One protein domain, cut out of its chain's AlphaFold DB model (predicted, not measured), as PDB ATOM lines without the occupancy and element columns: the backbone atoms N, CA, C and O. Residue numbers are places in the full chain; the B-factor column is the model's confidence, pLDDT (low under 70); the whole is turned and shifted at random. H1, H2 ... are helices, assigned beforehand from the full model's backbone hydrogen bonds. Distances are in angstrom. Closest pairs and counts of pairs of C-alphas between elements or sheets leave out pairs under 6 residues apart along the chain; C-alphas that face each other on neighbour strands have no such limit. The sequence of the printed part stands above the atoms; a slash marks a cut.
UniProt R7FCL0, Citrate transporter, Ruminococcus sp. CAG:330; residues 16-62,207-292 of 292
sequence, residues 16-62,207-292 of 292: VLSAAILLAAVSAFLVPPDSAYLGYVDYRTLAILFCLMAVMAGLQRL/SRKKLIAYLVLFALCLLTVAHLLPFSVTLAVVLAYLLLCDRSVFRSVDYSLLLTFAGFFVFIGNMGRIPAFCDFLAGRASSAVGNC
ATOM      1  N   VAL A  16      -3.393 173.443 -18.105       86.88
ATOM      2  CA  VAL A  16      -2.423 174.060 -19.020       86.88
ATOM      3  C   VAL A  16      -3.014 174.214 -20.421       86.88
ATOM      4  O   VAL A  16      -2.928 175.293 -20.998       86.88
ATOM      5  N   LEU A  17      -3.688 173.181 -20.934       87.12
ATOM      6  CA  LEU A  17      -4.379 173.242 -22.223       87.12
ATOM      7  C   LEU A  17      -5.474 174.311 -22.220       87.12
ATOM      8  O   LEU A  17      -5.583 175.102 -23.152       87.12
ATOM      9  N   SER A  18      -6.274 174.352 -21.156       86.25
ATOM     10  CA  SER A  18      -7.360 175.323 -21.014       86.25
ATOM     11  C   SER A  18      -6.823 176.753 -20.991       86.25
ATOM     12  O   SER A  18      -7.377 177.626 -21.656       86.25
ATOM     13  N   ALA A  19      -5.717 176.987 -20.278       88.56
ATOM     14  CA  ALA A  19      -5.028 178.271 -20.277       88.56
ATOM     15  C   ALA A  19      -4.471 178.620 -21.667       88.56
ATOM     16  O   ALA A  19      -4.674 179.739 -22.127       88.56
ATOM     17  N   ALA A  20      -3.834 177.672 -22.361       88.19
ATOM     18  CA  ALA A  20      -3.306 177.883 -23.709       88.19
ATOM     19  C   ALA A  20      -4.410 178.247 -24.714       88.19
ATOM     20  O   ALA A  20      -4.254 179.200 -25.473       88.19
ATOM     21  N   ILE A  21      -5.549 177.545 -24.683       88.44
ATOM     22  CA  ILE A  21      -6.708 177.842 -25.539       88.44
ATOM     23  C   ILE A  21      -7.295 179.213 -25.201       88.44
ATOM     24  O   ILE A  21      -7.602 179.980 -26.107       88.44
ATOM     25  N   LEU A  22      -7.437 179.542 -23.914       89.44
ATOM     26  CA  LEU A  22      -7.964 180.838 -23.491       89.44
ATOM     27  C   LEU A  22      -7.052 181.986 -23.939       89.44
ATOM     28  O   LEU A  22      -7.541 182.971 -24.482       89.44
ATOM     29  N   LEU A  23      -5.736 181.844 -23.775       88.81
ATOM     30  CA  LEU A  23      -4.756 182.827 -24.239       88.81
ATOM     31  C   LEU A  23      -4.775 182.969 -25.766       88.81
ATOM     32  O   LEU A  23      -4.783 184.088 -26.283       88.81
ATOM     33  N   ALA A  24      -4.838 181.854 -26.496       86.50
ATOM     34  CA  ALA A  24      -4.965 181.862 -27.951       86.50
ATOM     35  C   ALA A  24      -6.263 182.552 -28.402       86.50
ATOM     36  O   ALA A  24      -6.227 183.384 -29.301       86.50
ATOM     37  N   ALA A  25      -7.390 182.277 -27.741       87.62
ATOM     38  CA  ALA A  25      -8.677 182.891 -28.057       87.62
ATOM     39  C   ALA A  25      -8.679 184.398 -27.768       87.62
ATOM     40  O   ALA A  25      -9.033 185.180 -28.643       87.62
ATOM     41  N   VAL A  26      -8.235 184.819 -26.578       88.50
ATOM     42  CA  VAL A  26      -8.157 186.242 -26.194       88.50
ATOM     43  C   VAL A  26      -7.241 187.012 -27.143       88.50
ATOM     44  O   VAL A  26      -7.604 188.084 -27.618       88.50
ATOM     45  N   SER A  27      -6.075 186.455 -27.472       85.62
ATOM     46  CA  SER A  27      -5.160 187.093 -28.423       85.62
ATOM     47  C   SER A  27      -5.714 187.122 -29.854       85.62
ATOM     48  O   SER A  27      -5.467 188.092 -30.563       85.62
ATOM     49  N   ALA A  28      -6.522 186.134 -30.254       84.56
ATOM     50  CA  ALA A  28      -7.199 186.111 -31.552       84.56
ATOM     51  C   ALA A  28      -8.354 187.128 -31.676       84.56
ATOM     52  O   ALA A  28      -8.805 187.415 -32.782       84.56
ATOM     53  N   PHE A  29      -8.844 187.690 -30.565       85.94
ATOM     54  CA  PHE A  29      -9.738 188.854 -30.613       85.94
ATOM     55  C   PHE A  29      -8.976 190.157 -30.895       85.94
ATOM     56  O   PHE A  29      -9.539 191.069 -31.492       85.94
ATOM     57  N   LEU A  30      -7.711 190.254 -30.468       82.06
ATOM     58  CA  LEU A  30      -6.863 191.437 -30.675       82.06
ATOM     59  C   LEU A  30      -6.213 191.442 -32.062       82.06
ATOM     60  O   LEU A  30      -6.098 192.487 -32.696       82.06
ATOM     61  N   VAL A  31      -5.794 190.268 -32.525       84.12
ATOM     62  CA  VAL A  31      -5.282 190.034 -33.873       84.12
ATOM     63  C   VAL A  31      -6.254 189.048 -34.514       84.12
ATOM     64  O   VAL A  31      -6.325 187.923 -34.040       84.12
ATOM     65  N   PRO A  32      -7.073 189.437 -35.505       83.31
ATOM     66  CA  PRO A  32      -8.005 188.506 -36.129       83.31
ATOM     67  C   PRO A  32      -7.265 187.460 -36.990       83.31
ATOM     68  O   PRO A  32      -6.238 187.789 -37.593       83.31
ATOM     69  N   PRO A  33      -7.781 186.215 -37.086       81.62
ATOM     70  CA  PRO A  33      -7.154 185.147 -37.861       81.62
ATOM     71  C   PRO A  33      -6.991 185.497 -39.342       81.62
ATOM     72  O   PRO A  33      -7.968 185.797 -40.025       81.62
ATOM     73  N   ASP A  34      -5.766 185.385 -39.850       85.06
ATOM     74  CA  ASP A  34      -5.427 185.515 -41.269       85.06
ATOM     75  C   ASP A  34      -4.540 184.346 -41.740       85.06
ATOM     76  O   ASP A  34      -4.225 183.420 -40.987       85.06
ATOM     77  N   SER A  35      -4.118 184.365 -43.008       81.00
ATOM     78  CA  SER A  35      -3.274 183.310 -43.582       81.00
ATOM     79  C   SER A  35      -1.916 183.155 -42.884       81.00
ATOM     80  O   SER A  35      -1.295 182.099 -43.011       81.00
ATOM     81  N   ALA A  36      -1.452 184.159 -42.131       80.38
ATOM     82  CA  ALA A  36      -0.181 184.095 -41.410       80.38
ATOM     83  C   ALA A  36      -0.239 183.174 -40.179       80.38
ATOM     84  O   ALA A  36       0.806 182.717 -39.720       80.38
ATOM     85  N   TYR A  37      -1.434 182.818 -39.692       82.25
ATOM     86  CA  TYR A  37      -1.605 181.926 -38.536       82.25
ATOM     87  C   TYR A  37      -1.032 180.533 -38.780       82.25
ATOM     88  O   TYR A  37      -0.500 179.911 -37.861       82.25
ATOM     89  N   LEU A  38      -1.096 180.057 -40.027       80.38
ATOM     90  CA  LEU A  38      -0.480 178.792 -40.422       80.38
ATOM     91  C   LEU A  38       1.046 178.836 -40.262       80.38
ATOM     92  O   LEU A  38       1.660 177.820 -39.960       80.38
ATOM     93  N   GLY A  39       1.657 180.015 -40.406       83.50
ATOM     94  CA  GLY A  39       3.092 180.218 -40.220       83.50
ATOM     95  C   GLY A  39       3.539 180.305 -38.757       83.50
ATOM     96  O   GLY A  39       4.731 180.184 -38.495       83.50
ATOM     97  N   TYR A  40       2.625 180.498 -37.798       86.12
ATOM     98  CA  TYR A  40       2.991 180.563 -36.374       86.12
ATOM     99  C   TYR A  40       3.326 179.199 -35.789       86.12
ATOM    100  O   TYR A  40       4.089 179.094 -34.831       86.12
ATOM    101  N   VAL A  41       2.709 178.152 -36.334       89.06
ATOM    102  CA  VAL A  41       2.840 176.801 -35.808       89.06
ATOM    103  C   VAL A  41       4.162 176.205 -36.267       89.06
ATOM    104  O   VAL A  41       4.372 175.959 -37.453       89.06
ATOM    105  N   ASP A  42       5.037 175.889 -35.312       89.31
ATOM    106  CA  ASP A  42       6.226 175.095 -35.601       89.31
ATOM    107  C   ASP A  42       5.838 173.620 -35.791       89.31
ATOM    108  O   ASP A  42       5.815 172.801 -34.861       89.31
ATOM    109  N   TYR A  43       5.529 173.282 -37.043       91.06
ATOM    110  CA  TYR A  43       5.181 171.929 -37.461       91.06
ATOM    111  C   TYR A  43       6.280 170.911 -37.165       91.06
ATOM    112  O   TYR A  43       5.970 169.741 -36.932       91.06
ATOM    113  N   ARG A  44       7.552 171.327 -37.141       90.25
ATOM    114  CA  ARG A  44       8.661 170.430 -36.815       90.25
ATOM    115  C   ARG A  44       8.587 170.017 -35.354       90.25
ATOM    116  O   ARG A  44       8.648 168.821 -35.066       90.25
ATOM    117  N   THR A  45       8.412 170.978 -34.454       88.75
ATOM    118  CA  THR A  45       8.286 170.702 -33.018       88.75
ATOM    119  C   THR A  45       7.073 169.812 -32.733       88.75
ATOM    120  O   THR A  45       7.218 168.779 -32.075       88.75
ATOM    121  N   LEU A  46       5.900 170.120 -33.302       92.25
ATOM    122  CA  LEU A  46       4.704 169.282 -33.129       92.25
ATOM    123  C   LEU A  46       4.879 167.863 -33.692       92.25
ATOM    124  O   LEU A  46       4.484 166.894 -33.041       92.25
ATOM    125  N   ALA A  47       5.480 167.724 -34.876       93.69
ATOM    126  CA  ALA A  47       5.715 166.423 -35.496       93.69
ATOM    127  C   ALA A  47       6.659 165.552 -34.658       93.69
ATOM    128  O   ALA A  47       6.388 164.367 -34.455       93.69
ATOM    129  N   ILE A  48       7.746 166.134 -34.144       91.12
ATOM    130  CA  ILE A  48       8.718 165.430 -33.301       91.12
ATOM    131  C   ILE A  48       8.074 165.005 -31.977       91.12
ATOM    132  O   ILE A  48       8.203 163.836 -31.600       91.12
ATOM    133  N   LEU A  49       7.338 165.906 -31.311       90.88
ATOM    134  CA  LEU A  49       6.602 165.590 -30.082       90.88
ATOM    135  C   LEU A  49       5.640 164.422 -30.307       90.88
ATOM    136  O   LEU A  49       5.689 163.436 -29.572       90.88
ATOM    137  N   PHE A  50       4.837 164.478 -31.372       94.62
ATOM    138  CA  PHE A  50       3.929 163.392 -31.736       94.62
ATOM    139  C   PHE A  50       4.674 162.061 -31.927       94.62
ATOM    140  O   PHE A  50       4.288 161.050 -31.336       94.62
ATOM    141  N   CYS A  51       5.754 162.053 -32.715       94.31
ATOM    142  CA  CYS A  51       6.512 160.837 -33.010       94.31
ATOM    143  C   CYS A  51       7.100 160.207 -31.745       94.31
ATOM    144  O   CYS A  51       6.968 159.003 -31.536       94.31
ATOM    145  N   LEU A  52       7.722 161.016 -30.886       92.00
ATOM    146  CA  LEU A  52       8.302 160.551 -29.627       92.00
ATOM    147  C   LEU A  52       7.233 159.989 -28.699       92.00
ATOM    148  O   LEU A  52       7.379 158.873 -28.211       92.00
ATOM    149  N   MET A  53       6.137 160.717 -28.494       92.00
ATOM    150  CA  MET A  53       5.051 160.278 -27.619       92.00
ATOM    151  C   MET A  53       4.421 158.975 -28.119       92.00
ATOM    152  O   MET A  53       4.167 158.072 -27.323       92.00
ATOM    153  N   ALA A  54       4.233 158.833 -29.434       94.31
ATOM    154  CA  ALA A  54       3.709 157.611 -30.031       94.31
ATOM    155  C   ALA A  54       4.682 156.430 -29.891       94.31
ATOM    156  O   ALA A  54       4.284 155.349 -29.455       94.31
ATOM    157  N   VAL A  55       5.966 156.626 -30.197       93.56
ATOM    158  CA  VAL A  55       6.994 155.586 -30.036       93.56
ATOM    159  C   VAL A  55       7.126 155.167 -28.571       93.56
ATOM    160  O   VAL A  55       7.159 153.969 -28.281       93.56
ATOM    161  N   MET A  56       7.117 156.121 -27.636       90.88
ATOM    162  CA  MET A  56       7.189 155.828 -26.204       90.88
ATOM    163  C   MET A  56       5.949 155.094 -25.694       90.88
ATOM    164  O   MET A  56       6.083 154.129 -24.941       90.88
ATOM    165  N   ALA A  57       4.753 155.475 -26.149       89.88
ATOM    166  CA  ALA A  57       3.525 154.747 -25.844       89.88
ATOM    167  C   ALA A  57       3.561 153.309 -26.396       89.88
ATOM    168  O   ALA A  57       3.153 152.369 -25.709       89.88
ATOM    169  N   GLY A  58       4.096 153.109 -27.604       91.19
ATOM    170  CA  GLY A  58       4.322 151.785 -28.186       91.19
ATOM    171  C   GLY A  58       5.280 150.926 -27.356       91.19
ATOM    172  O   GLY A  58       4.949 149.794 -26.994       91.19
ATOM    173  N   LEU A  59       6.432 151.483 -26.968       89.62
ATOM    174  CA  LEU A  59       7.405 150.830 -26.082       89.62
ATOM    175  C   LEU A  59       6.791 150.456 -24.727       89.62
ATOM    176  O   LEU A  59       6.980 149.332 -24.250       89.62
ATOM    177  N   GLN A  60       6.009 151.357 -24.130       86.38
ATOM    178  CA  GLN A  60       5.303 151.102 -22.876       86.38
ATOM    179  C   GLN A  60       4.320 149.935 -23.009       86.38
ATOM    180  O   GLN A  60       4.294 149.055 -22.148       86.38
ATOM    181  N   ARG A  61       3.544 149.884 -24.097       86.00
ATOM    182  CA  ARG A  61       2.566 148.811 -24.340       86.00
ATOM    183  C   ARG A  61       3.215 147.448 -24.564       86.00
ATOM    184  O   ARG A  61       2.648 146.448 -24.134       86.00
ATOM    185  N   LEU A  62       4.421 147.411 -25.134       87.62
ATOM    186  CA  LEU A  62       5.224 146.187 -25.247       87.62
ATOM    187  C   LEU A  62       5.753 145.658 -23.902       87.62
ATOM    188  O   LEU A  62       6.323 144.567 -23.864       87.62
ATOM    189  N   SER A 207       6.490 141.004 -28.333       80.62
ATOM    190  CA  SER A 207       7.260 140.629 -29.534       80.62
ATOM    191  C   SER A 207       8.652 141.280 -29.588       80.62
ATOM    192  O   SER A 207       8.765 142.505 -29.651       80.62
ATOM    193  N   ARG A 208       9.733 140.485 -29.697       84.81
ATOM    194  CA  ARG A 208      11.115 141.005 -29.871       84.81
ATOM    195  C   ARG A 208      11.284 141.822 -31.162       84.81
ATOM    196  O   ARG A 208      12.005 142.812 -31.160       84.81
ATOM    197  N   LYS A 209      10.582 141.447 -32.240       87.81
ATOM    198  CA  LYS A 209      10.594 142.180 -33.522       87.81
ATOM    199  C   LYS A 209       9.995 143.585 -33.383       87.81
ATOM    200  O   LYS A 209      10.623 144.550 -33.801       87.81
ATOM    201  N   LYS A 210       8.829 143.706 -32.734       89.50
ATOM    202  CA  LYS A 210       8.194 145.006 -32.459       89.50
ATOM    203  C   LYS A 210       9.072 145.881 -31.566       89.50
ATOM    204  O   LYS A 210       9.184 147.072 -31.820       89.50
ATOM    205  N   LEU A 211       9.732 145.291 -30.566       91.50
ATOM    206  CA  LEU A 211      10.675 146.016 -29.712       91.50
ATOM    207  C   LEU A 211      11.817 146.634 -30.529       91.50
ATOM    208  O   LEU A 211      12.074 147.825 -30.396       91.50
ATOM    209  N   ILE A 212      12.470 145.846 -31.388       92.75
ATOM    210  CA  ILE A 212      13.547 146.350 -32.252       92.75
ATOM    211  C   ILE A 212      13.018 147.460 -33.164       92.75
ATOM    212  O   ILE A 212      13.649 148.505 -33.257       92.75
ATOM    213  N   ALA A 213      11.839 147.278 -33.766       94.12
ATOM    214  CA  ALA A 213      11.225 148.302 -34.606       94.12
ATOM    215  C   ALA A 213      11.009 149.622 -33.846       94.12
ATOM    216  O   ALA A 213      11.448 150.666 -34.318       94.12
ATOM    217  N   TYR A 214      10.425 149.597 -32.644       94.19
ATOM    218  CA  TYR A 214      10.247 150.817 -31.851       94.19
ATOM    219  C   TYR A 214      11.564 151.433 -31.368       94.19
ATOM    220  O   TYR A 214      11.653 152.654 -31.304       94.19
ATOM    221  N   LEU A 215      12.593 150.635 -31.061       93.44
ATOM    222  CA  LEU A 215      13.921 151.166 -30.724       93.44
ATOM    223  C   LEU A 215      14.578 151.857 -31.927       93.44
ATOM    224  O   LEU A 215      15.188 152.911 -31.763       93.44
ATOM    225  N   VAL A 216      14.410 151.309 -33.133       95.50
ATOM    226  CA  VAL A 216      14.865 151.948 -34.378       95.50
ATOM    227  C   VAL A 216      14.095 153.246 -34.627       95.50
ATOM    228  O   VAL A 216      14.716 154.274 -34.883       95.50
ATOM    229  N   LEU A 217      12.765 153.241 -34.487       95.38
ATOM    230  CA  LEU A 217      11.953 154.458 -34.607       95.38
ATOM    231  C   LEU A 217      12.350 155.512 -33.568       95.38
ATOM    232  O   LEU A 217      12.445 156.690 -33.897       95.38
ATOM    233  N   PHE A 218      12.635 155.097 -32.332       93.25
ATOM    234  CA  PHE A 218      13.113 155.995 -31.286       93.25
ATOM    235  C   PHE A 218      14.455 156.626 -31.667       93.25
ATOM    236  O   PHE A 218      14.597 157.843 -31.590       93.25
ATOM    237  N   ALA A 219      15.411 155.831 -32.157       92.56
ATOM    238  CA  ALA A 219      16.693 156.340 -32.639       92.56
ATOM    239  C   ALA A 219      16.529 157.330 -33.810       92.56
ATOM    240  O   ALA A 219      17.182 158.372 -33.818       92.56
ATOM    241  N   LEU A 220      15.615 157.067 -34.753       94.25
ATOM    242  CA  LEU A 220      15.280 158.009 -35.832       94.25
ATOM    243  C   LEU A 220      14.716 159.332 -35.289       94.25
ATOM    244  O   LEU A 220      15.111 160.408 -35.749       94.25
ATOM    245  N   CYS A 221      13.847 159.277 -34.273       91.31
ATOM    246  CA  CYS A 221      13.370 160.477 -33.584       91.31
ATOM    247  C   CYS A 221      14.530 161.262 -32.953       91.31
ATOM    248  O   CYS A 221      14.599 162.476 -33.134       91.31
ATOM    249  N   LEU A 222      15.474 160.591 -32.281       88.25
ATOM    250  CA  LEU A 222      16.648 161.246 -31.687       88.25
ATOM    251  C   LEU A 222      17.542 161.920 -32.735       88.25
ATOM    252  O   LEU A 222      17.968 163.056 -32.537       88.25
ATOM    253  N   LEU A 223      17.778 161.270 -33.875       89.31
ATOM    254  CA  LEU A 223      18.533 161.858 -34.989       89.31
ATOM    255  C   LEU A 223      17.836 163.104 -35.559       89.31
ATOM    256  O   LEU A 223      18.488 164.082 -35.921       89.31
ATOM    257  N   THR A 224      16.504 163.102 -35.595       89.31
ATOM    258  CA  THR A 224      15.701 164.256 -36.039       89.31
ATOM    259  C   THR A 224      15.790 165.426 -35.058       89.31
ATOM    260  O   THR A 224      15.922 166.583 -35.475       89.31
ATOM    261  N   VAL A 225      15.746 165.128 -33.753       84.00
ATOM    262  CA  VAL A 225      15.957 166.105 -32.671       84.00
ATOM    263  C   VAL A 225      17.351 166.717 -32.779       84.00
ATOM    264  O   VAL A 225      17.485 167.934 -32.712       84.00
ATOM    265  N   ALA A 226      18.368 165.903 -33.064       81.50
ATOM    266  CA  ALA A 226      19.742 166.345 -33.299       81.50
ATOM    267  C   ALA A 226      19.955 167.085 -34.639       81.50
ATOM    268  O   ALA A 226      21.096 167.334 -35.015       81.50
ATOM    269  N   HIS A 227      18.888 167.436 -35.369       83.19
ATOM    270  CA  HIS A 227      18.936 168.118 -36.672       83.19
ATOM    271  C   HIS A 227      19.652 167.338 -37.794       83.19
ATOM    272  O   HIS A 227      19.928 167.905 -38.849       83.19
ATOM    273  N   LEU A 228      19.909 166.039 -37.611       85.88
ATOM    274  CA  LEU A 228      20.582 165.192 -38.606       85.88
ATOM    275  C   LEU A 228      19.619 164.655 -39.671       85.88
ATOM    276  O   LEU A 228      20.051 164.284 -40.758       85.88
ATOM    277  N   LEU A 229      18.319 164.598 -39.363       89.69
ATOM    278  CA  LEU A 229      17.280 164.118 -40.273       89.69
ATOM    279  C   LEU A 229      16.130 165.126 -40.397       89.69
ATOM    280  O   LEU A 229      15.761 165.771 -39.408       89.69
ATOM    281  N   PRO A 230      15.514 165.244 -41.588       92.38
ATOM    282  CA  PRO A 230      14.321 166.055 -41.774       92.38
ATOM    283  C   PRO A 230      13.123 165.433 -41.045       92.38
ATOM    284  O   PRO A 230      12.853 164.236 -41.147       92.38
ATOM    285  N   PHE A 231      12.358 166.271 -40.344       92.50
ATOM    286  CA  PHE A 231      11.215 165.821 -39.543       92.50
ATOM    287  C   PHE A 231      10.103 165.170 -40.375       92.50
ATOM    288  O   PHE A 231       9.395 164.304 -39.868       92.50
ATOM    289  N   SER A 232       9.969 165.549 -41.649       94.06
ATOM    290  CA  SER A 232       8.986 164.990 -42.579       94.06
ATOM    291  C   SER A 232       9.211 163.500 -42.836       94.06
ATOM    292  O   SER A 232       8.251 162.731 -42.829       94.06
ATOM    293  N   VAL A 233      10.469 163.077 -42.997       94.69
ATOM    294  CA  VAL A 233      10.828 161.667 -43.216       94.69
ATOM    295  C   VAL A 233      10.515 160.848 -41.971       94.69
ATOM    296  O   VAL A 233       9.835 159.829 -42.058       94.69
ATOM    297  N   THR A 234      10.942 161.317 -40.801       94.81
ATOM    298  CA  THR A 234      10.690 160.622 -39.532       94.81
ATOM    299  C   THR A 234       9.200 160.511 -39.240       94.81
ATOM    300  O   THR A 234       8.728 159.429 -38.896       94.81
ATOM    301  N   LEU A 235       8.440 161.589 -39.456       96.50
ATOM    302  CA  LEU A 235       6.988 161.578 -39.316       96.50
ATOM    303  C   LEU A 235       6.338 160.566 -40.265       96.50
ATOM    304  O   LEU A 235       5.508 159.774 -39.823       96.50
ATOM    305  N   ALA A 236       6.733 160.549 -41.540       96.50
ATOM    306  CA  ALA A 236       6.197 159.613 -42.523       96.50
ATOM    307  C   ALA A 236       6.476 158.153 -42.136       96.50
ATOM    308  O   ALA A 236       5.565 157.326 -42.165       96.50
ATOM    309  N   VAL A 237       7.705 157.840 -41.713       96.50
ATOM    310  CA  VAL A 237       8.105 156.484 -41.301       96.50
ATOM    311  C   VAL A 237       7.355 156.040 -40.044       96.50
ATOM    312  O   VAL A 237       6.826 154.926 -40.005       96.50
ATOM    313  N   VAL A 238       7.260 156.906 -39.028       96.00
ATOM    314  CA  VAL A 238       6.520 156.608 -37.793       96.00
ATOM    315  C   VAL A 238       5.039 156.399 -38.101       96.00
ATOM    316  O   VAL A 238       4.476 155.384 -37.698       96.00
ATOM    317  N   LEU A 239       4.408 157.300 -38.857       96.12
ATOM    318  CA  LEU A 239       3.001 157.164 -39.236       96.12
ATOM    319  C   LEU A 239       2.745 155.894 -40.047       96.12
ATOM    320  O   LEU A 239       1.793 155.177 -39.742       96.12
ATOM    321  N   ALA A 240       3.592 155.582 -41.030       96.00
ATOM    322  CA  ALA A 240       3.475 154.362 -41.822       96.00
ATOM    323  C   ALA A 240       3.539 153.116 -40.929       96.00
ATOM    324  O   ALA A 240       2.656 152.260 -41.002       96.00
ATOM    325  N   TYR A 241       4.519 153.039 -40.025       95.44
ATOM    326  CA  TYR A 241       4.626 151.912 -39.101       95.44
ATOM    327  C   TYR A 241       3.405 151.805 -38.175       95.44
ATOM    328  O   TYR A 241       2.851 150.719 -38.011       95.44
ATOM    329  N   LEU A 242       2.938 152.913 -37.595       94.06
ATOM    330  CA  LEU A 242       1.777 152.896 -36.702       94.06
ATOM    331  C   LEU A 242       0.486 152.524 -37.441       94.06
ATOM    332  O   LEU A 242      -0.318 151.761 -36.914       94.06
ATOM    333  N   LEU A 243       0.278 153.015 -38.663       93.81
ATOM    334  CA  LEU A 243      -0.921 152.712 -39.450       93.81
ATOM    335  C   LEU A 243      -0.984 151.248 -39.893       93.81
ATOM    336  O   LEU A 243      -2.085 150.688 -39.920       93.81
ATOM    337  N   LEU A 244       0.168 150.660 -40.230       92.75
ATOM    338  CA  LEU A 244       0.280 149.298 -40.757       92.75
ATOM    339  C   LEU A 244       0.411 148.240 -39.652       92.75
ATOM    340  O   LEU A 244      -0.189 147.174 -39.757       92.75
ATOM    341  N   CYS A 245       1.169 148.523 -38.589       89.56
ATOM    342  CA  CYS A 245       1.589 147.511 -37.614       89.56
ATOM    343  C   CYS A 245       0.988 147.687 -36.210       89.56
ATOM    344  O   CYS A 245       0.859 146.694 -35.489       89.56
ATOM    345  N   ASP A 246       0.656 148.912 -35.777       87.56
ATOM    346  CA  ASP A 246       0.222 149.162 -34.390       87.56
ATOM    347  C   ASP A 246      -0.709 150.374 -34.230       87.56
ATOM    348  O   ASP A 246      -0.473 151.317 -33.469       87.56
ATOM    349  N   ARG A 247      -1.844 150.320 -34.931       90.31
ATOM    350  CA  ARG A 247      -2.827 151.417 -34.987       90.31
ATOM    351  C   ARG A 247      -3.440 151.754 -33.625       90.31
ATOM    352  O   ARG A 247      -4.003 152.824 -33.418       90.31
ATOM    353  N   SER A 248      -3.328 150.832 -32.675       88.12
ATOM    354  CA  SER A 248      -3.814 151.019 -31.312       88.12
ATOM    355  C   SER A 248      -3.010 152.045 -30.502       88.12
ATOM    356  O   SER A 248      -3.562 152.623 -29.568       88.12
ATOM    357  N   VAL A 249      -1.764 152.349 -30.894       90.19
ATOM    358  CA  VAL A 249      -0.938 153.382 -30.243       90.19
ATOM    359  C   VAL A 249      -1.504 154.785 -30.409       90.19
ATOM    360  O   VAL A 249      -1.360 155.582 -29.487       90.19
ATOM    361  N   PHE A 250      -2.217 155.082 -31.502       91.00
ATOM    362  CA  PHE A 250      -2.845 156.396 -31.690       91.00
ATOM    363  C   PHE A 250      -3.743 156.779 -30.504       91.00
ATOM    364  O   PHE A 250      -3.758 157.928 -30.098       91.00
ATOM    365  N   ARG A 251      -4.423 155.820 -29.861       88.81
ATOM    366  CA  ARG A 251      -5.271 156.098 -28.684       88.81
ATOM    367  C   ARG A 251      -4.492 156.412 -27.405       88.81
ATOM    368  O   ARG A 251      -5.084 156.881 -26.441       88.81
ATOM    369  N   SER A 252      -3.204 156.090 -27.370       85.50
ATOM    370  CA  SER A 252      -2.333 156.278 -26.207       85.50
ATOM    371  C   SER A 252      -1.486 157.546 -26.296       85.50
ATOM    372  O   SER A 252      -0.805 157.873 -25.328       85.50
ATOM    373  N   VAL A 253      -1.515 158.250 -27.432       88.81
ATOM    374  CA  VAL A 253      -0.833 159.536 -27.595       88.81
ATOM    375  C   VAL A 253      -1.592 160.614 -26.825       88.81
ATOM    376  O   VAL A 253      -2.816 160.708 -26.902       88.81
ATOM    377  N   ASP A 254      -0.858 161.448 -26.092       88.06
ATOM    378  CA  ASP A 254      -1.425 162.597 -25.393       88.06
ATOM    379  C   ASP A 254      -1.595 163.784 -26.360       88.06
ATOM    380  O   ASP A 254      -0.703 164.601 -26.593       88.06
ATOM    381  N   TYR A 255      -2.778 163.851 -26.969       90.25
ATOM    382  CA  TYR A 255      -3.162 164.947 -27.858       90.25
ATOM    383  C   TYR A 255      -3.426 166.262 -27.119       90.25
ATOM    384  O   TYR A 255      -3.370 167.320 -27.749       90.25
ATOM    385  N   SER A 256      -3.685 166.224 -25.807       89.19
ATOM    386  CA  SER A 256      -3.863 167.440 -25.007       89.19
ATOM    387  C   SER A 256      -2.573 168.251 -24.993       89.19
ATOM    388  O   SER A 256      -2.608 169.468 -25.190       89.19
ATOM    389  N   LEU A 257      -1.420 167.591 -24.843       88.25
ATOM    390  CA  LEU A 257      -0.119 168.259 -24.894       88.25
ATOM    391  C   LEU A 257       0.155 168.873 -26.276       88.25
ATOM    392  O   LEU A 257       0.538 170.038 -26.357       88.25
ATOM    393  N   LEU A 258      -0.105 168.141 -27.366       90.81
ATOM    394  CA  LEU A 258       0.068 168.666 -28.731       90.81
ATOM    395  C   LEU A 258      -0.801 169.903 -28.983       90.81
ATOM    396  O   LEU A 258      -0.323 170.898 -29.529       90.81
ATOM    397  N   LEU A 259      -2.061 169.863 -28.546       90.62
ATOM    398  CA  LEU A 259      -2.975 170.994 -28.687       90.62
ATOM    399  C   LEU A 259      -2.550 172.183 -27.816       90.62
ATOM    400  O   LEU A 259      -2.708 173.331 -28.227       90.62
ATOM    401  N   THR A 260      -1.958 171.920 -26.650       91.12
ATOM    402  CA  THR A 260      -1.393 172.959 -25.775       91.12
ATOM    403  C   THR A 260      -0.267 173.710 -26.486       91.12
ATOM    404  O   THR A 260      -0.284 174.939 -26.522       91.12
ATOM    405  N   PHE A 261       0.674 172.992 -27.112       90.44
ATOM    406  CA  PHE A 261       1.747 173.609 -27.904       90.44
ATOM    407  C   PHE A 261       1.200 174.400 -29.094       90.44
ATOM    408  O   PHE A 261       1.629 175.527 -29.318       90.44
ATOM    409  N   ALA A 262       0.218 173.856 -29.818       91.44
ATOM    410  CA  ALA A 262      -0.427 174.573 -30.916       91.44
ATOM    411  C   ALA A 262      -1.089 175.881 -30.439       91.44
ATOM    412  O   ALA A 262      -0.901 176.926 -31.061       91.44
ATOM    413  N   GLY A 263      -1.796 175.850 -29.305       90.38
ATOM    414  CA  GLY A 263      -2.382 177.041 -28.686       90.38
ATOM    415  C   GLY A 263      -1.328 178.078 -28.290       90.38
ATOM    416  O   GLY A 263      -1.494 179.262 -28.580       90.38
ATOM    417  N   PHE A 264      -0.210 177.646 -27.698       90.94
ATOM    418  CA  PHE A 264       0.889 178.554 -27.371       90.94
ATOM    419  C   PHE A 264       1.581 179.135 -28.603       90.94
ATOM    420  O   PHE A 264       1.916 180.313 -28.578       90.94
ATOM    421  N   PHE A 265       1.750 178.376 -29.686       91.31
ATOM    422  CA  PHE A 265       2.290 178.924 -30.931       91.31
ATOM    423  C   PHE A 265       1.396 180.017 -31.510       91.31
ATOM    424  O   PHE A 265       1.896 181.084 -31.863       91.31
ATOM    425  N   VAL A 266       0.078 179.802 -31.524       90.44
ATOM    426  CA  VAL A 266      -0.880 180.833 -31.949       90.44
ATOM    427  C   VAL A 266      -0.790 182.063 -31.049       90.44
ATOM    428  O   VAL A 266      -0.684 183.181 -31.545       90.44
ATOM    429  N   PHE A 267      -0.775 181.866 -29.729       90.50
ATOM    430  CA  PHE A 267      -0.641 182.964 -28.776       90.50
ATOM    431  C   PHE A 267       0.654 183.763 -28.991       90.50
ATOM    432  O   PHE A 267       0.602 184.983 -29.119       90.50
ATOM    433  N   ILE A 268       1.806 183.093 -29.081       87.81
ATOM    434  CA  ILE A 268       3.111 183.738 -29.290       87.81
ATOM    435  C   ILE A 268       3.139 184.489 -30.628       87.81
ATOM    436  O   ILE A 268       3.605 185.628 -30.673       87.81
ATOM    437  N   GLY A 269       2.600 183.894 -31.696       86.88
ATOM    438  CA  GLY A 269       2.488 184.542 -33.003       86.88
ATOM    439  C   GLY A 269       1.637 185.814 -32.967       86.88
ATOM    440  O   GLY A 269       2.038 186.839 -33.516       86.88
ATOM    441  N   ASN A 270       0.517 185.792 -32.238       89.12
ATOM    442  CA  ASN A 270      -0.325 186.975 -32.037       89.12
ATOM    443  C   ASN A 270       0.403 188.061 -31.244       89.12
ATOM    444  O   ASN A 270       0.382 189.223 -31.639       89.12
ATOM    445  N   MET A 271       1.092 187.690 -30.161       86.25
ATOM    446  CA  MET A 271       1.870 188.637 -29.356       86.25
ATOM    447  C   MET A 271       2.960 189.333 -30.182       86.25
ATOM    448  O   MET A 271       3.183 190.527 -30.005       86.25
ATOM    449  N   GLY A 272       3.586 188.622 -31.125       83.75
ATOM    450  CA  GLY A 272       4.582 189.185 -32.044       83.75
ATOM    451  C   GLY A 272       4.035 190.210 -33.048       83.75
ATOM    452  O   GLY A 272       4.820 190.899 -33.691       83.75
ATOM    453  N   ARG A 273       2.709 190.332 -33.186       83.75
ATOM    454  CA  ARG A 273       2.050 191.307 -34.074       83.75
ATOM    455  C   ARG A 273       1.456 192.502 -33.348       83.75
ATOM    456  O   ARG A 273       0.927 193.387 -34.011       83.75
ATOM    457  N   ILE A 274       1.515 192.532 -32.019       86.25
ATOM    458  CA  ILE A 274       1.000 193.639 -31.213       86.25
ATOM    459  C   ILE A 274       2.147 194.644 -31.012       86.25
ATOM    460  O   ILE A 274       3.033 194.376 -30.198       86.25
ATOM    461  N   PRO A 275       2.144 195.814 -31.689       80.25
ATOM    462  CA  PRO A 275       3.273 196.748 -31.638       80.25
ATOM    463  C   PRO A 275       3.550 197.233 -30.215       80.25
ATOM    464  O   PRO A 275       4.687 197.202 -29.768       80.25
ATOM    465  N   ALA A 276       2.495 197.519 -29.443       83.69
ATOM    466  CA  ALA A 276       2.610 197.913 -28.039       83.69
ATOM    467  C   ALA A 276       3.377 196.894 -27.175       83.69
ATOM    468  O   ALA A 276       4.068 197.277 -26.234       83.69
ATOM    469  N   PHE A 277       3.271 195.597 -27.483       82.50
ATOM    470  CA  PHE A 277       4.007 194.556 -26.770       82.50
ATOM    471  C   PHE A 277       5.468 194.483 -27.225       82.50
ATOM    472  O   PHE A 277       6.370 194.411 -26.388       82.50
ATOM    473  N   CYS A 278       5.713 194.545 -28.535       81.12
ATOM    474  CA  CYS A 278       7.062 194.561 -29.102       81.12
ATOM    475  C   CYS A 278       7.862 195.786 -28.639       81.12
ATOM    476  O   CYS A 278       8.998 195.636 -28.188       81.12
ATOM    477  N   ASP A 279       7.249 196.967 -28.668       82.38
ATOM    478  CA  ASP A 279       7.858 198.231 -28.249       82.38
ATOM    479  C   ASP A 279       8.132 198.245 -26.742       82.38
ATOM    480  O   ASP A 279       9.196 198.680 -26.303       82.38
ATOM    481  N   PHE A 280       7.218 197.692 -25.935       85.75
ATOM    482  CA  PHE A 280       7.438 197.515 -24.500       85.75
ATOM    483  C   PHE A 280       8.664 196.635 -24.211       85.75
ATOM    484  O   PHE A 280       9.500 196.987 -23.371       85.75
ATOM    485  N   LEU A 281       8.803 195.506 -24.915       80.94
ATOM    486  CA  LEU A 281       9.959 194.622 -24.764       80.94
ATOM    487  C   LEU A 281      11.251 195.286 -25.255       80.94
ATOM    488  O   LEU A 281      12.270 195.210 -24.566       80.94
ATOM    489  N   ALA A 282      11.212 195.974 -26.396       77.06
ATOM    490  CA  ALA A 282      12.362 196.678 -26.958       77.06
ATOM    491  C   ALA A 282      12.840 197.819 -26.044       77.06
ATOM    492  O   ALA A 282      14.042 197.957 -25.806       77.06
ATOM    493  N   GLY A 283      11.911 198.582 -25.459       78.75
ATOM    494  CA  GLY A 283      12.212 199.657 -24.511       78.75
ATOM    495  C   GLY A 283      12.864 199.160 -23.218       78.75
ATOM    496  O   GLY A 283      13.729 199.836 -22.661       78.75
ATOM    497  N   ARG A 284      12.514 197.953 -22.750       74.25
ATOM    498  CA  ARG A 284      13.145 197.316 -21.577       74.25
ATOM    499  C   ARG A 284      14.473 196.634 -21.901       74.25
ATOM    500  O   ARG A 284      15.386 196.673 -21.085       74.25
ATOM    501  N   ALA A 285      14.601 196.041 -23.085       68.81
ATOM    502  CA  ALA A 285      15.853 195.433 -23.526       68.81
ATOM    503  C   ALA A 285      16.957 196.486 -23.718       68.81
ATOM    504  O   ALA A 285      18.084 196.289 -23.274       68.81
ATOM    505  N   SER A 286      16.628 197.636 -24.308       60.94
ATOM    506  CA  SER A 286      17.574 198.745 -24.507       60.94
ATOM    507  C   SER A 286      18.014 199.403 -23.193       60.94
ATOM    508  O   SER A 286      19.195 199.703 -23.030       60.94
ATOM    509  N   SER A 287      17.118 199.540 -22.212       59.19
ATOM    510  CA  SER A 287      17.472 200.040 -20.872       59.19
ATOM    511  C   SER A 287      18.241 199.029 -20.006       59.19
ATOM    512  O   SER A 287      18.961 199.438 -19.099       59.19
ATOM    513  N   ALA A 288      18.157 197.726 -20.297       56.59
ATOM    514  CA  ALA A 288      18.991 196.703 -19.658       56.59
ATOM    515  C   ALA A 288      20.400 196.603 -20.275       56.59
ATOM    516  O   ALA A 288      21.361 196.368 -19.552       56.59
ATOM    517  N   VAL A 289      20.536 196.810 -21.591       53.91
ATOM    518  CA  VAL A 289      21.834 196.783 -22.298       53.91
ATOM    519  C   VAL A 289      22.633 198.076 -22.088       53.91
ATOM    520  O   VAL A 289      23.854 198.024 -22.058       53.91
ATOM    521  N   GLY A 290      21.976 199.222 -21.875       43.56
ATOM    522  CA  GLY A 290      22.650 200.495 -21.575       43.56
ATOM    523  C   GLY A 290      23.264 200.612 -20.169       43.56
ATOM    524  O   GLY A 290      23.885 201.629 -19.880       43.56
ATOM    525  N   ASN A 291      23.087 199.605 -19.305       41.97
ATOM    526  CA  ASN A 291      23.637 199.547 -17.941       41.97
ATOM    527  C   ASN A 291      24.741 198.475 -17.776       41.97
ATOM    528  O   ASN A 291      25.061 198.102 -16.644       41.97
ATOM    529  N   CYS A 292      25.311 197.971 -18.877       38.84
ATOM    530  CA  CYS A 292      26.514 197.131 -18.885       38.84
ATOM    531  C   CYS A 292      27.665 197.827 -19.609       38.84
ATOM    532  O   CYS A 292      27.412 198.412 -20.684       38.84
TER     533      CYS A 292
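What this domain is: This is residues 16 to 62 and 207 to 292 of the 292 residues of the protein "Citrate transporter" of Ruminococcus sp. CAG:330 (UniProt R7FCL0). An elongated, all-helix domain has the three-helix bundle H3, H4 and H5 toward one end and the side-by-side pair H1 and H7 toward the other, joined where H7 meets the first part of H3, while residues 275 to 292, most of them H8, stick out as an arm past the far end of H7. Short H6 crosses H3 on the bundle's side, and short H2 packs on H7. The printed part has 133 residues with eight named helices, H1 to H8 in order, and no named strand. It is loose, with a radius of gyration of the C-alphas of 19.3 A, and spans 60 by 37 by 26 A.

How they stand to each other: H1, residues 16 to 30, touches H7, residues 255 to 271, the same way at a shallow tilt of 30 degrees; their closest C-alphas, Ala 24 and Phe 267, are 4.5 A apart. H2, residues 37 to 40, touches H7 at residues 265 to 269 alone, closest at C-alphas Tyr 40 and Gly 269, 5.2 A. H3, residues 43 to 61, is the hub, touching four helices. Its residues 46 to 50 alone touch H7, at residues 258 to 262 alone, opposite ways at a shallow tilt of 16 degrees; the closest C-alphas, Leu 46 and Leu 258, are 6.4 A apart. H4, residues 208 to 225, touches H3 opposite ways at a shallow tilt of 23 degrees, closest at C-alphas Val 55 and Tyr 214, 6.1 A. H5, residues 231 to 245, forms a helical hairpin with H4, closest at C-alphas Thr 224 and Phe 231, 5.9 A. H5 touches H3 the same way, closest at C-alphas Arg 44 and Phe 231, 5.9 A, at a shallow tilt of 33 degrees, only just short of steep. H3, H4 and H5 are an up and down bundle, each running against the one before it. H6, residues 247 to 252, touches H3 at residues 54 to 58 alone, about perpendicular at 80 degrees, closest at C-alphas Gly 58 and Val 249, 5.9 A. H5 and H6 only just touch, only at the corner by their link, with 3 pairs of C-alphas within 8 A, the closest being Leu 242 and Val 249, 7.0 A. H8, residues 275 to 289, touches no helix; it is close to H7 but not clearly touching, about perpendicular at 82 degrees, with closest C-alphas Met 271 and Phe 277 6.8 A apart. In H3, H4, H5, H7 and H8 every O i to N i+4 pair is within hydrogen-bond range; H1 has 10 of 11, H6 0 of 2 but 3 of 3 O i to N i+3 pairs, and H2 is too short for an O i to N i+4 pair.

Where its parts are: H1 begins at C-alpha 16, (-2.423, 174.060, -19.020), and is 21.4 A long. H3 measures 26.7 A, H4 25.7 A, H7 24.3 A, and H5 and H8 20.8 A each. H8 ends at C-alpha 289, (21.834, 196.783, -22.298).

The domain as a whole: The C-alphas farthest apart, Ser 207 and Gly 290, are 62.3 A apart. Residues 63 to 206 are cut out, and C-alphas 62 and 207 are 7.3 A apart across the cut, between H3 and H4. Of the links printed whole, H1 to H2 is short and the others are tight. The mean pLDDT of the printed part is 86.6; residues 285 to 292 are under 70.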